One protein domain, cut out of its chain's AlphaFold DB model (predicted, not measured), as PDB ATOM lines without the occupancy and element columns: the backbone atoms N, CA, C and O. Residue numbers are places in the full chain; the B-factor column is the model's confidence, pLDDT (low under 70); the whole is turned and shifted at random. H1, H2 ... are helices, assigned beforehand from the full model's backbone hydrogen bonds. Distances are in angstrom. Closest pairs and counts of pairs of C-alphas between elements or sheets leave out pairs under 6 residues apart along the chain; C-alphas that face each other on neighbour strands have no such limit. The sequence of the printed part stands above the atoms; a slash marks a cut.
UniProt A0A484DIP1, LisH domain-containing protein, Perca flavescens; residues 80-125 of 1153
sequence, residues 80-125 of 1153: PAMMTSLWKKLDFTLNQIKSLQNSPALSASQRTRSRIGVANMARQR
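AT A GLANCE: This is residues 80 to 125 of the 1153 residues of the protein "LisH domain-containing protein" of Perca flavescens (UniProt A0A484DIP1). Two long helices, H1 and then H2, follow each other end to end and make a wide, open V, with its corner at the tight link of residues 102 and 103 and nothing packed between the arms. The printed part has 46 residues, with two named helices and no named strand, and its class is all helix. It is extended, with a radius of gyration of the C-alphas of 17.7 A and spans of 55 by 22 by 6 A.

HOW THE PARTS SIT: H1, residues 81 to 101, and H2, residues 104 to 125, are close but not clearly touching, with 2 pairs of C-alphas within 8 A. Their closest C-alphas, those of Gln 101 and Ser 107, are 6.8 A apart. They run the same way at a steep tilt of 66 degrees, and their centres are 29.8 A apart. In H1 and H2 every O i to N i+4 pair is within hydrogen-bond range.

IN THESE COORDINATES: H1 begins at C-alpha 81 (-18.852, 9.536, -39.644) and measures 29.8 A from first to last C-alpha. H2 measures 30.9 A and ends at C-alpha 125 (-12.761, 59.299, -16.427).

THE WHOLE: The two C-alphas farthest apart, those of Ala 81 and Arg 125, are 55.2 A apart. The printed part has no cut. The model's pLDDT is under 70 at residues 81, 82 and 125.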
ATOM      1  N   PRO A  80     -23.370  11.366 -39.143       75.88
ATOM      2  CA  PRO A  80     -22.435  10.854 -40.142       75.88
ATOM      3  C   PRO A  80     -21.026  10.676 -39.576       75.88
ATOM      4  O   PRO A  80     -20.617  11.415 -38.677       75.88
ATOM      5  N   ALA A  81     -20.228   9.752 -40.118       67.69
ATOM      6  CA  ALA A  81     -18.852   9.536 -39.644       67.69
ATOM      7  C   ALA A  81     -18.017  10.840 -39.625       67.69
ATOM      8  O   ALA A  81     -17.200  11.058 -38.726       67.69
ATOM      9  N   MET A  82     -18.295  11.760 -40.559       68.56
ATOM     10  CA  MET A  82     -17.776  13.132 -40.546       68.56
ATOM     11  C   MET A  82     -18.291  13.951 -39.355       68.56
ATOM     12  O   MET A  82     -17.492  14.550 -38.647       68.56
ATOM     13  N   MET A  83     -19.597  13.942 -39.082       77.25
ATOM     14  CA  MET A  83     -20.217  14.656 -37.960       77.25
ATOM     15  C   MET A  83     -19.709  14.143 -36.601       77.25
ATOM     16  O   MET A  83     -19.304  14.950 -35.770       77.25
ATOM     17  N   THR A  84     -19.613  12.827 -36.368       80.88
ATOM     18  CA  THR A  84     -19.021  12.304 -35.112       80.88
ATOM     19  C   THR A  84     -17.531  12.639 -34.980       80.88
ATOM     20  O   THR A  84     -17.040  12.844 -33.868       80.88
ATOM     21  N   SER A  85     -16.807  12.752 -36.098       84.50
ATOM     22  CA  SER A  85     -15.417  13.226 -36.120       84.50
ATOM     23  C   SER A  85     -15.311  14.731 -35.852       84.50
ATOM     24  O   SER A  85     -14.404  15.160 -35.138       84.50
ATOM     25  N   LEU A  86     -16.256  15.533 -36.354       92.62
ATOM     26  CA  LEU A  86     -16.373  16.965 -36.079       92.62
ATOM     27  C   LEU A  86     -16.716  17.220 -34.607       92.62
ATOM     28  O   LEU A  86     -16.037  18.033 -33.992       92.62
ATOM     29  N   TRP A  87     -17.651  16.474 -34.008       91.44
ATOM     30  CA  TRP A  87     -17.926  16.527 -32.565       91.44
ATOM     31  C   TRP A  87     -16.685  16.190 -31.730       91.44
ATOM     32  O   TRP A  87     -16.303  16.973 -30.867       91.44
ATOM     33  N   LYS A  88     -15.967  15.102 -32.044       90.50
ATOM     34  CA  LYS A  88     -14.702  14.756 -31.359       90.50
ATOM     35  C   LYS A  88     -13.624  15.837 -31.521       90.50
ATOM     36  O   LYS A  88     -12.879  16.110 -30.581       90.50
ATOM     37  N   LYS A  89     -13.532  16.469 -32.697       92.44
ATOM     38  CA  LYS A  89     -12.585  17.563 -32.974       92.44
ATOM     39  C   LYS A  89     -12.996  18.865 -32.279       92.44
ATOM     40  O   LYS A  89     -12.119  19.591 -31.804       92.44
ATOM     41  N   LEU A  90     -14.296  19.131 -32.157       94.88
ATOM     42  CA  LEU A  90     -14.866  20.229 -31.383       94.88
ATOM     43  C   LEU A  90     -14.573  20.032 -29.894       94.88
ATOM     44  O   LEU A  90     -13.983  20.921 -29.293       94.88
ATOM     45  N   ASP A  91     -14.857  18.858 -29.323       92.88
ATOM     46  CA  ASP A  91     -14.541  18.530 -27.927       92.88
ATOM     47  C   ASP A  91     -13.044  18.624 -27.632       92.88
ATOM     48  O   ASP A  91     -12.642  19.226 -26.636       92.88
ATOM     49  N   PHE A  92     -12.188  18.091 -28.509       93.81
ATOM     50  CA  PHE A  92     -10.739  18.239 -28.369       93.81
ATOM     51  C   PHE A  92     -10.315  19.716 -28.394       93.81
ATOM     52  O   PHE A  92      -9.507  20.144 -27.569       93.81
ATOM     53  N   THR A  93     -10.899  20.523 -29.282       93.25
ATOM     54  CA  THR A  93     -10.614  21.963 -29.381       93.25
ATOM     55  C   THR A  93     -11.129  22.727 -28.159       93.25
ATOM     56  O   THR A  93     -10.388  23.520 -27.584       93.25
ATOM     57  N   LEU A  94     -12.342  22.441 -27.685       94.31
ATOM     58  CA  LEU A  94     -12.914  23.005 -26.461       94.31
ATOM     59  C   LEU A  94     -12.102  22.611 -25.225       94.31
ATOM     60  O   LEU A  94     -11.911  23.438 -24.339       94.31
ATOM     61  N   ASN A  95     -11.581  21.386 -25.158       92.06
ATOM     62  CA  ASN A  95     -10.732  20.941 -24.054       92.06
ATOM     63  C   ASN A  95      -9.318  21.544 -24.121       92.06
ATOM     64  O   ASN A  95      -8.771  21.897 -23.076       92.06
ATOM     65  N   GLN A  96      -8.758  21.784 -25.314       88.69
ATOM     66  CA  GLN A  96      -7.552  22.612 -25.462       88.69
ATOM     67  C   GLN A  96      -7.802  24.069 -25.043       88.69
ATOM     68  O   GLN A  96      -7.002  24.626 -24.295       88.69
ATOM     69  N   ILE A  97      -8.924  24.677 -25.446       88.50
ATOM     70  CA  ILE A  97      -9.304  26.039 -25.039       88.50
ATOM     71  C   ILE A  97      -9.474  26.117 -23.517       88.50
ATOM     72  O   ILE A  97      -8.878  26.990 -22.894       88.50
ATOM     73  N   LYS A  98     -10.194  25.171 -22.896       85.81
ATOM     74  CA  LYS A  98     -10.330  25.073 -21.431       85.81
ATOM     75  C   LYS A  98      -8.969  24.894 -20.749       85.81
ATOM     76  O   LYS A  98      -8.718  25.543 -19.738       85.81
ATOM     77  N   SER A  99      -8.074  24.067 -21.293       83.38
ATOM     78  CA  SER A  99      -6.709  23.885 -20.773       83.38
ATOM     79  C   SER A  99      -5.901  25.190 -20.819       83.38
ATOM     80  O   SER A  99      -5.316  25.606 -19.819       83.38
ATOM     81  N   LEU A 100      -5.951  25.911 -21.946       80.00
ATOM     82  CA  LEU A 100      -5.290  27.207 -22.117       80.00
ATOM     83  C   LEU A 100      -5.903  28.303 -21.229       80.00
ATOM     84  O   LEU A 100      -5.162  29.072 -20.623       80.00
ATOM     85  N   GLN A 101      -7.228  28.358 -21.086       75.50
ATOM     86  CA  GLN A 101      -7.920  29.300 -20.193       75.50
ATOM     87  C   GLN A 101      -7.581  29.057 -18.714       75.50
ATOM     88  O   GLN A 101      -7.397  30.014 -17.964       75.50
ATOM     89  N   ASN A 102      -7.416  27.793 -18.308       74.25
ATOM     90  CA  ASN A 102      -6.933  27.422 -16.975       74.25
ATOM     91  C   ASN A 102      -5.408  27.596 -16.807       74.25
ATOM     92  O   ASN A 102      -4.893  27.420 -15.703       74.25
ATOM     93  N   SER A 103      -4.669  27.986 -17.854       78.62
ATOM     94  CA  SER A 103      -3.237  28.266 -17.741       78.62
ATOM     95  C   SER A 103      -2.978  29.477 -16.828       78.62
ATOM     96  O   SER A 103      -3.513  30.572 -17.069       78.62
ATOM     97  N   PRO A 104      -2.088  29.353 -15.823       73.25
ATOM     98  CA  PRO A 104      -1.667  30.482 -14.994       73.25
ATOM     99  C   PRO A 104      -1.092  31.654 -15.803       73.25
ATOM    100  O   PRO A 104      -1.219  32.806 -15.392       73.25
ATOM    101  N   ALA A 105      -0.496  31.390 -16.973       73.38
ATOM    102  CA  ALA A 105       0.095  32.422 -17.822       73.38
ATOM    103  C   ALA A 105      -0.964  33.306 -18.507       73.38
ATOM    104  O   ALA A 105      -0.841  34.536 -18.500       73.38
ATOM    105  N   LEU A 106      -2.028  32.711 -19.065       73.00
ATOM    106  CA  LEU A 106      -3.088  33.475 -19.733       73.00
ATOM    107  C   LEU A 106      -3.976  34.203 -18.723       73.00
ATOM    108  O   LEU A 106      -4.260  35.383 -18.913       73.00
ATOM    109  N   SER A 107      -4.324  33.567 -17.602       73.88
ATOM    110  CA  SER A 107      -5.086  34.215 -16.525       73.88
ATOM    111  C   SER A 107      -4.309  35.364 -15.853       73.88
ATOM    112  O   SER A 107      -4.889  36.420 -15.581       73.88
ATOM    113  N   ALA A 108      -2.987  35.244 -15.665       74.69
ATOM    114  CA  ALA A 108      -2.140  36.358 -15.218       74.69
ATOM    115  C   ALA A 108      -2.057  37.492 -16.260       74.69
ATOM    116  O   ALA A 108      -2.145  38.672 -15.903       74.69
ATOM    117  N   SER A 109      -1.948  37.152 -17.547       76.94
ATOM    118  CA  SER A 109      -1.922  38.125 -18.648       76.94
ATOM    119  C   SER A 109      -3.252  38.871 -18.780       76.94
ATOM    120  O   SER A 109      -3.267  40.097 -18.874       76.94
ATOM    121  N   GLN A 110      -4.382  38.165 -18.686       80.81
ATOM    122  CA  GLN A 110      -5.727  38.741 -18.705       80.81
ATOM    123  C   GLN A 110      -5.975  39.625 -17.475       80.81
ATOM    124  O   GLN A 110      -6.466  40.741 -17.620       80.81
ATOM    125  N   ARG A 111      -5.554  39.196 -16.273       80.75
ATOM    126  CA  ARG A 111      -5.597  40.016 -15.047       80.75
ATOM    127  C   ARG A 111      -4.760  41.290 -15.183       80.75
ATOM    128  O   ARG A 111      -5.175  42.347 -14.713       80.75
ATOM    129  N   THR A 112      -3.614  41.211 -15.855       79.81
ATOM    130  CA  THR A 112      -2.745  42.366 -16.132       79.81
ATOM    131  C   THR A 112      -3.384  43.309 -17.153       79.81
ATOM    132  O   THR A 112      -3.506  44.501 -16.882       79.81
ATOM    133  N   ARG A 113      -3.902  42.787 -18.275       81.75
ATOM    134  CA  ARG A 113      -4.617  43.567 -19.304       81.75
ATOM    135  C   ARG A 113      -5.891  44.216 -18.753       81.75
ATOM    136  O   ARG A 113      -6.162  45.368 -19.065       81.75
ATOM    137  N   SER A 114      -6.618  43.517 -17.880       84.25
ATOM    138  CA  SER A 114      -7.783  44.025 -17.147       84.25
ATOM    139  C   SER A 114      -7.400  45.166 -16.200       84.25
ATOM    140  O   SER A 114      -7.985  46.242 -16.284       84.25
ATOM    141  N   ARG A 115      -6.355  45.003 -15.373       82.12
ATOM    142  CA  ARG A 115      -5.839  46.080 -14.503       82.12
ATOM    143  C   ARG A 115      -5.372  47.301 -15.297       82.12
ATOM    144  O   ARG A 115      -5.681  48.422 -14.906       82.12
ATOM    145  N   ILE A 116      -4.678  47.100 -16.420       82.88
ATOM    146  CA  ILE A 116      -4.254  48.183 -17.321       82.88
ATOM    147  C   ILE A 116      -5.472  48.868 -17.956       82.88
ATOM    148  O   ILE A 116      -5.526  50.094 -17.968       82.88
ATOM    149  N   GLY A 117      -6.470  48.105 -18.415       83.06
ATOM    150  CA  GLY A 117      -7.716  48.625 -18.983       83.06
ATOM    151  C   GLY A 117      -8.536  49.436 -17.977       83.06
ATOM    152  O   GLY A 117      -8.921  50.561 -18.276       83.06
ATOM    153  N   VAL A 118      -8.723  48.928 -16.755       82.19
ATOM    154  CA  VAL A 118      -9.392  49.651 -15.659       82.19
ATOM    155  C   VAL A 118      -8.610  50.906 -15.270       82.19
ATOM    156  O   VAL A 118      -9.212  51.964 -15.119       82.19
ATOM    157  N   ALA A 119      -7.277  50.843 -15.181       78.19
ATOM    158  CA  ALA A 119      -6.448  52.024 -14.933       78.19
ATOM    159  C   ALA A 119      -6.493  53.036 -16.095       78.19
ATOM    160  O   ALA A 119      -6.356  54.237 -15.864       78.19
ATOM    161  N   ASN A 120      -6.704  52.583 -17.335       81.44
ATOM    162  CA  ASN A 120      -6.879  53.461 -18.488       81.44
ATOM    163  C   ASN A 120      -8.269  54.114 -18.499       81.44
ATOM    164  O   ASN A 120      -8.350  55.327 -18.642       81.44
ATOM    165  N   MET A 121      -9.340  53.359 -18.230       76.81
ATOM    166  CA  MET A 121     -10.685  53.921 -18.041       76.81
ATOM    167  C   MET A 121     -10.748  54.870 -16.838       76.81
ATOM    168  O   MET A 121     -11.455  55.870 -16.890       76.81
ATOM    169  N   ALA A 122     -10.000  54.602 -15.765       73.50
ATOM    170  CA  ALA A 122      -9.879  55.517 -14.633       73.50
ATOM    171  C   ALA A 122      -9.176  56.823 -15.041       73.50
ATOM    172  O   ALA A 122      -9.674  57.896 -14.723       73.50
ATOM    173  N   ARG A 123      -8.076  56.750 -15.807       75.00
ATOM    174  CA  ARG A 123      -7.416  57.938 -16.381       75.00
ATOM    175  C   ARG A 123      -8.329  58.706 -17.339       75.00
ATOM    176  O   ARG A 123      -8.416  59.920 -17.221       75.00
ATOM    177  N   GLN A 124      -9.053  58.016 -18.220       73.81
ATOM    178  CA  GLN A 124     -10.045  58.630 -19.107       73.81
ATOM    179  C   GLN A 124     -11.146  59.333 -18.306       73.81
ATOM    180  O   GLN A 124     -11.385  60.505 -18.543       73.81
ATOM    181  N   ARG A 125     -11.737  58.684 -17.294       66.69
ATOM    182  CA  ARG A 125     -12.761  59.299 -16.427       66.69
ATOM    183  C   ARG A 125     -12.232  60.492 -15.629       66.69
ATOM    184  O   ARG A 125     -12.954  61.468 -15.481       66.69
TER     185      ARG A 125